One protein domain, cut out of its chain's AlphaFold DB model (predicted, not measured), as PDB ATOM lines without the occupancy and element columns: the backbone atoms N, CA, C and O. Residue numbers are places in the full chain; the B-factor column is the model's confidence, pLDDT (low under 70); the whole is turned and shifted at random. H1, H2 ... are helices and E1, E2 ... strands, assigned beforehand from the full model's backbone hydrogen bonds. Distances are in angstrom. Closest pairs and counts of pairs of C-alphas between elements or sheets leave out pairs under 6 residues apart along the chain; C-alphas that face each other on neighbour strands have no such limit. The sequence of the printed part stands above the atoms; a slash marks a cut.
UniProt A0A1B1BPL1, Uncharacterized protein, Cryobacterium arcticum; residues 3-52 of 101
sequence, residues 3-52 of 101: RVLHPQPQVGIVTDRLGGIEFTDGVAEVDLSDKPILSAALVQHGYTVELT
ATOM      1  N   ARG A   3      -7.234  -1.356  92.737       78.50
ATOM      2  CA  ARG A   3      -6.027  -1.468  91.912       78.50
ATOM      3  C   ARG A   3      -6.104  -0.468  90.770       78.50
ATOM      4  O   ARG A   3      -7.098  -0.416  90.059       78.50
ATOM      5  N   VAL A   4      -5.068   0.335  90.596       79.19
ATOM      6  CA  VAL A   4      -4.967   1.339  89.539       79.19
ATOM      7  C   VAL A   4      -3.841   0.939  88.598       79.19
ATOM      8  O   VAL A   4      -2.698   0.783  89.014       79.19
ATOM      9  N   LEU A   5      -4.166   0.786  87.325       78.00
ATOM     10  CA  LEU A   5      -3.257   0.418  86.249       78.00
ATOM     11  C   LEU A   5      -2.912   1.664  85.427       78.00
ATOM     12  O   LEU A   5      -3.798   2.390  84.961       78.00
ATOM     13  N   HIS A   6      -1.615   1.908  85.248       74.38
ATOM     14  CA  HIS A   6      -1.100   3.035  84.479       74.38
ATOM     15  C   HIS A   6      -1.195   2.736  82.965       74.38
ATOM     16  O   HIS A   6      -0.735   1.676  82.534       74.38
ATOM     17  N   PRO A   7      -1.725   3.652  82.125       70.81
ATOM     18  CA  PRO A   7      -1.899   3.416  80.683       70.81
ATOM     19  C   PRO A   7      -0.572   3.198  79.933       70.81
ATOM     20  O   PRO A   7      -0.516   2.481  78.938       70.81
ATOM     21  N   GLN A   8       0.512   3.793  80.429       73.44
ATOM     22  CA  GLN A   8       1.890   3.445  80.065       73.44
ATOM     23  C   GLN A   8       2.613   2.858  81.279       73.44
ATOM     24  O   GLN A   8       3.177   3.636  82.049       73.44
ATOM     25  N   PRO A   9       2.592   1.535  81.502       64.81
ATOM     26  CA  PRO A   9       3.329   0.942  82.606       64.81
ATOM     27  C   PRO A   9       4.822   1.240  82.417       64.81
ATOM     28  O   PRO A   9       5.428   0.865  81.414       64.81
ATOM     29  N   GLN A  10       5.399   1.996  83.349       67.06
ATOM     30  CA  GLN A  10       6.833   2.258  83.391       67.06
ATOM     31  C   GLN A  10       7.466   1.309  84.405       67.06
ATOM     32  O   GLN A  10       6.936   1.119  85.499       67.06
ATOM     33  N   VAL A  11       8.608   0.724  84.036       61.47
ATOM     34  CA  VAL A  11       9.370  -0.164  84.918       61.47
ATOM     35  C   VAL A  11      10.022   0.684  86.009       61.47
ATOM     36  O   VAL A  11      10.885   1.516  85.719       61.47
ATOM     37  N   GLY A  12       9.603   0.483  87.258       63.66
ATOM     38  CA  GLY A  12      10.104   1.216  88.421       63.66
ATOM     39  C   GLY A  12       8.998   1.687  89.363       63.66
ATOM     40  O   GLY A  12       7.836   1.309  89.218       63.66
ATOM     41  N   ILE A  13       9.389   2.505  90.343       63.38
ATOM     42  CA  ILE A  13       8.467   3.192  91.250       63.38
ATOM     43  C   ILE A  13       8.231   4.588  90.681       63.38
ATOM     44  O   ILE A  13       9.152   5.407  90.631       63.38
ATOM     45  N   VAL A  14       7.011   4.844  90.227       66.12
ATOM     46  CA  VAL A  14       6.592   6.149  89.719       66.12
ATOM     47  C   VAL A  14       5.581   6.726  90.694       66.12
ATOM     48  O   VAL A  14       4.485   6.200  90.854       66.12
ATOM     49  N   THR A  15       5.949   7.818  91.360       67.31
ATOM     50  CA  THR A  15       5.000   8.597  92.155       67.31
ATOM     51  C   THR A  15       4.263   9.549  91.225       67.31
ATOM     52  O   THR A  15       4.865  10.495  90.703       67.31
ATOM     53  N   ASP A  16       2.972   9.313  91.005       65.31
ATOM     54  CA  ASP A  16       2.181  10.217  90.176       65.31
ATOM     55  C   ASP A  16       1.735  11.454  90.968       65.31
ATOM     56  O   ASP A  16       1.509  11.426  92.184       65.31
ATOM     57  N   ARG A  17       1.613  12.583  90.263       60.38
ATOM     58  CA  ARG A  17       1.170  13.851  90.857       60.38
ATOM     59  C   ARG A  17      -0.326  13.851  91.167       60.38
ATOM     60  O   ARG A  17      -0.761  14.678  91.972       60.38
ATOM     61  N   LEU A  18      -1.112  12.945  90.577       61.81
ATOM     62  CA  LEU A  18      -2.485  12.701  91.003       61.81
ATOM     63  C   LEU A  18      -2.488  11.926  92.322       61.81
ATOM     64  O   LEU A  18      -2.343  10.711  92.362       61.81
ATOM     65  N   GLY A  19      -2.678  12.646  93.425       59.56
ATOM     66  CA  GLY A  19      -2.976  12.036  94.721       59.56
ATOM     67  C   GLY A  19      -1.790  11.417  95.462       59.56
ATOM     68  O   GLY A  19      -2.011  10.867  96.538       59.56
ATOM     69  N   GLY A  20      -0.561  11.529  94.940       66.62
ATOM     70  CA  GLY A  20       0.640  10.977  95.577       66.62
ATOM     71  C   GLY A  20       0.673   9.450  95.558       66.62
ATOM     72  O   GLY A  20       1.173   8.832  96.490       66.62
ATOM     73  N   ILE A  21       0.077   8.856  94.527       70.81
ATOM     74  CA  ILE A  21      -0.041   7.412  94.385       70.81
ATOM     75  C   ILE A  21       1.299   6.848  93.910       70.81
ATOM     76  O   ILE A  21       1.855   7.313  92.912       70.81
ATOM     77  N   GLU A  22       1.800   5.838  94.611       72.06
ATOM     78  CA  GLU A  22       3.009   5.114  94.226       72.06
ATOM     79  C   GLU A  22       2.639   3.943  93.311       72.06
ATOM     80  O   GLU A  22       2.045   2.955  93.743       72.06
ATOM     81  N   PHE A  23       2.987   4.061  92.032       73.94
ATOM     82  CA  PHE A  23       2.862   2.984  91.058       73.94
ATOM     83  C   PHE A  23       4.137   2.152  91.070       73.94
ATOM     84  O   PHE A  23       5.223   2.677  90.831       73.94
ATOM     85  N   THR A  24       4.003   0.855  91.315       74.69
ATOM     86  CA  THR A  24       5.081  -0.127  91.192       74.69
ATOM     87  C   THR A  24       4.805  -0.980  89.960       74.69
ATOM     88  O   THR A  24       3.772  -1.637  89.884       74.69
ATOM     89  N   ASP A  25       5.706  -0.946  88.976       67.81
ATOM     90  CA  ASP A  25       5.582  -1.728  87.730       67.81
ATOM     91  C   ASP A  25       4.278  -1.443  86.946       67.81
ATOM     92  O   ASP A  25       3.671  -2.310  86.325       67.81
ATOM     93  N   GLY A  26       3.806  -0.193  87.004       70.25
ATOM     94  CA  GLY A  26       2.564   0.229  86.351       70.25
ATOM     95  C   GLY A  26       1.277  -0.132  87.097       70.25
ATOM     96  O   GLY A  26       0.199   0.161  86.580       70.25
ATOM     97  N   VAL A  27       1.367  -0.698  88.304       76.44
ATOM     98  CA  VAL A  27       0.220  -0.994  89.174       76.44
ATOM     99  C   VAL A  27       0.354  -0.226  90.487       76.44
ATOM    100  O   VAL A  27       1.424  -0.191  91.088       76.44
ATOM    101  N   ALA A  28      -0.729   0.377  90.961       79.12
ATOM    102  CA  ALA A  28      -0.814   0.944  92.300       79.12
ATOM    103  C   ALA A  28      -2.002   0.356  93.055       79.12
ATOM    104  O   ALA A  28      -3.123   0.346  92.550       79.12
ATOM    105  N   GLU A  29      -1.776  -0.100  94.283       77.25
ATOM    106  CA  GLU A  29      -2.853  -0.475  95.200       77.25
ATOM    107  C   GLU A  29      -3.173   0.724  96.091       77.25
ATOM    108  O   GLU A  29      -2.346   1.178  96.882       77.25
ATOM    109  N   VAL A  30      -4.375   1.278  95.925       76.25
ATOM    110  CA  VAL A  30      -4.823   2.486  96.619       76.25
ATOM    111  C   VAL A  30      -6.206   2.252  97.187       76.25
ATOM    112  O   VAL A  30      -7.096   1.717  96.525       76.25
ATOM    113  N   ASP A  31      -6.424   2.712  98.414       76.25
ATOM    114  CA  ASP A  31      -7.782   2.816  98.914       76.25
ATOM    115  C   ASP A  31      -8.475   4.056  98.323       76.25
ATOM    116  O   ASP A  31      -8.136   5.206  98.625       76.25
ATOM    117  N   LEU A  32      -9.409   3.797  97.405       75.38
ATOM    118  CA  LEU A  32     -10.237   4.803  96.733       75.38
ATOM    119  C   LEU A  32     -11.666   4.853  97.295       75.38
ATOM    120  O   LEU A  32     -12.474   5.644  96.806       75.38
ATOM    121  N   SER A  33     -11.966   4.042  98.314       69.56
ATOM    122  CA  SER A  33     -13.304   3.869  98.894       69.56
ATOM    123  C   SER A  33     -13.854   5.191  99.443       69.56
ATOM    124  O   SER A  33     -14.993   5.557  99.169       69.56
ATOM    125  N   ASP A  34     -13.005   5.968 100.114       69.25
ATOM    126  CA  ASP A  34     -13.358   7.277 100.681       69.25
ATOM    127  C   ASP A  34     -13.044   8.466  99.750       69.25
ATOM    128  O   ASP A  34     -13.177   9.630 100.138       69.25
ATOM    129  N   LYS A  35     -12.583   8.214  98.515       75.88
ATOM    130  CA  LYS A  35     -12.058   9.254  97.608       75.88
ATOM    131  C   LYS A  35     -12.650   9.157  96.193       75.88
ATOM    132  O   LYS A  35     -11.899   8.997  95.225       75.88
ATOM    133  N   PRO A  36     -13.972   9.366  96.029       72.69
ATOM    134  CA  PRO A  36     -14.648   9.259  94.730       72.69
ATOM    135  C   PRO A  36     -14.177  10.307  93.706       72.69
ATOM    136  O   PRO A  36     -14.249  10.094  92.501       72.69
ATOM    137  N   ILE A  37     -13.664  11.452  94.167       79.62
ATOM    138  CA  ILE A  37     -13.110  12.494  93.287       79.62
ATOM    139  C   ILE A  37     -11.787  12.025  92.669       79.62
ATOM    140  O   ILE A  37     -11.511  12.300  91.503       79.62
ATOM    141  N   LEU A  38     -10.971  11.306  93.444       76.25
ATOM    142  CA  LEU A  38      -9.675  10.811  92.994       76.25
ATOM    143  C   LEU A  38      -9.863   9.681  91.978       76.25
ATOM    144  O   LEU A  38      -9.189   9.675  90.951       76.25
ATOM    145  N   SER A  39     -10.819   8.777  92.215       73.38
ATOM    146  CA  SER A  39     -11.156   7.722  91.253       73.38
ATOM    147  C   SER A  39     -11.692   8.291  89.936       73.38
ATOM    148  O   SER A  39     -11.228   7.889  88.872       73.38
ATOM    149  N   ALA A  40     -12.590   9.281  89.988       75.56
ATOM    150  CA  ALA A  40     -13.093   9.954  88.791       75.56
ATOM    151  C   ALA A  40     -11.970  10.655  88.007       75.56
ATOM    152  O   ALA A  40     -11.922  10.559  86.781       75.56
ATOM    153  N   ALA A  41     -11.038  11.310  88.707       78.56
ATOM    154  CA  ALA A  41      -9.886  11.947  88.081       78.56
ATOM    155  C   ALA A  41      -8.970  10.919  87.397       78.56
ATOM    156  O   ALA A  41      -8.591  11.115  86.245       78.56
ATOM    157  N   LEU A  42      -8.664   9.795  88.052       79.25
ATOM    158  CA  LEU A  42      -7.868   8.713  87.459       79.25
ATOM    159  C   LEU A  42      -8.502   8.191  86.161       79.25
ATOM    160  O   LEU A  42      -7.834   8.148  85.128       79.25
ATOM    161  N   VAL A  43      -9.801   7.889  86.176       78.06
ATOM    162  CA  VAL A  43     -10.522   7.426  84.977       78.06
ATOM    163  C   VAL A  43     -10.512   8.492  83.876       78.06
ATOM    164  O   VAL A  43     -10.252   8.180  82.716       78.06
ATOM    165  N   GLN A  44     -10.724   9.764  84.228       78.31
ATOM    166  CA  GLN A  44     -10.675  10.878  83.276       78.31
ATOM    167  C   GLN A  44      -9.290  11.042  82.629       78.31
ATOM    168  O   GLN A  44      -9.193  11.419  81.462       78.31
ATOM    169  N   HIS A  45      -8.222  10.748  83.369       74.62
ATOM    170  CA  HIS A  45      -6.849  10.769  82.867       74.62
ATOM    171  C   HIS A  45      -6.446   9.487  82.115       74.62
ATOM    172  O   HIS A  45      -5.320   9.406  81.626       74.62
ATOM    173  N   GLY A  46      -7.357   8.518  81.971       74.94
ATOM    174  CA  GLY A  46      -7.136   7.287  81.212       74.94
ATOM    175  C   GLY A  46      -6.484   6.161  82.012       74.94
ATOM    176  O   GLY A  46      -5.971   5.216  81.417       74.94
ATOM    177  N   TYR A  47      -6.490   6.249  83.342       79.81
ATOM    178  CA  TYR A  47      -6.073   5.152  84.208       79.81
ATOM    179  C   TYR A  47      -7.189   4.119  84.340       79.81
ATOM    180  O   TYR A  47      -8.364   4.467  84.488       79.81
ATOM    181  N   THR A  48      -6.812   2.844  84.351       81.00
ATOM    182  CA  THR A  48      -7.758   1.755  84.609       81.00
ATOM    183  C   THR A  48      -7.845   1.535  86.114       81.00
ATOM    184  O   THR A  48      -6.835   1.265  86.754       81.00
ATOM    185  N   VAL A  49      -9.041   1.667  86.692       79.69
ATOM    186  CA  VAL A  49      -9.285   1.461  88.127       79.69
ATOM    187  C   VAL A  49     -10.123   0.199  88.313       79.69
ATOM    188  O   VAL A  49     -11.304   0.176  87.981       79.69
ATOM    189  N   GLU A  50      -9.518  -0.843  88.866       79.00
ATOM    190  CA  GLU A  50     -10.175  -2.081  89.266       79.00
ATOM    191  C   GLU A  50     -10.515  -2.001  90.758       79.00
ATOM    192  O   GLU A  50      -9.656  -2.172  91.627       79.00
ATOM    193  N   LEU A  51     -11.778  -1.727  91.090       71.38
ATOM    194  CA  LEU A  51     -12.235  -1.937  92.461       71.38
ATOM    195  C   LEU A  51     -12.271  -3.439  92.716       71.38
ATOM    196  O   LEU A  51     -12.910  -4.173  91.967       71.38
ATOM    197  N   THR A  52     -11.594  -3.895  93.768       67.12
ATOM    198  CA  THR A  52     -11.817  -5.253  94.261       67.12
ATOM    199  C   THR A  52     -13.095  -5.174  95.086       67.12
ATOM    200  O   THR A  52     -13.060  -4.521  96.132       67.12
TER     201      THR A  52
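AT A GLANCE: This is residues 3 to 52 of the 101 residues of an uncharacterized protein of Cryobacterium arcticum (UniProt A0A1B1BPL1). A small sheet of three short strands, E4, E1 and E5, has the helix H1 over one face at its E5 side, while the two-stranded hairpin E2-E3 lies toward the other end, past E4. The 50 printed residues hold one named helix and five named strands, in the order E1 E2 E3 E4 H1 E5, and the class is mixed, helices and strands. Both sheets, E4 - E1 - E5 and E2 - E3, are antiparallel. The whole is compact, with a radius of gyration of the C-alphas of 9.8 A and spans of 28 by 21 by 18 A.

IN THESE COORDINATES: E1, residues 3 to 5, begins at C-alpha 3 (-6.027, -1.468, 91.912). E2 is residues 13 to 15 and E3 residues 22 to 24. E4, residues 27 to 30, measures 9.6 A. H1, residues 36 to 44, measures 12.2 A. E5, residues 48 to 51, measures 9.8 A and ends at C-alpha 51 (-12.235, -1.937, 92.461).

HOW THE PARTS SIT: E1 is the inner strand; N 3 and O 50 to E5 are 2.8 A apart, and N 4 and O 28 to E4 are 2.8 A apart, both within hydrogen-bond range. E4, H1 and E5 form a split strand-helix-strand unit, two strands running the same way with E1 between them, and its crossover is right-handed. H1 is on this sheet at a height of 9.8 A, over E5 and along the strands, at 20 degrees to E5 on the local plane; the closest C-alphas, of Val 43 and Val 49, are 6.9 A apart. It is only just not over E1, on which 2 of its C-alphas fall. Every O i to N i+4 pair in H1 is within hydrogen-bond range. In the hairpin E2 and E3, N 14 and O 23 are 2.9 A apart, within that range. The closest C-alphas of E3 and E4, of Glu 22 and Ala 28, are 6.0 A apart. E2 and E3 are apart from H1.

THE WHOLE: The C-alphas farthest apart, of Val 11 and Asp 34, are 28.6 A apart. The printed part has no cut, and no link is long. Mean pLDDT of the printed part is 72.5, with residues 9 to 20, 25, 33 to 34 and 52 under 70.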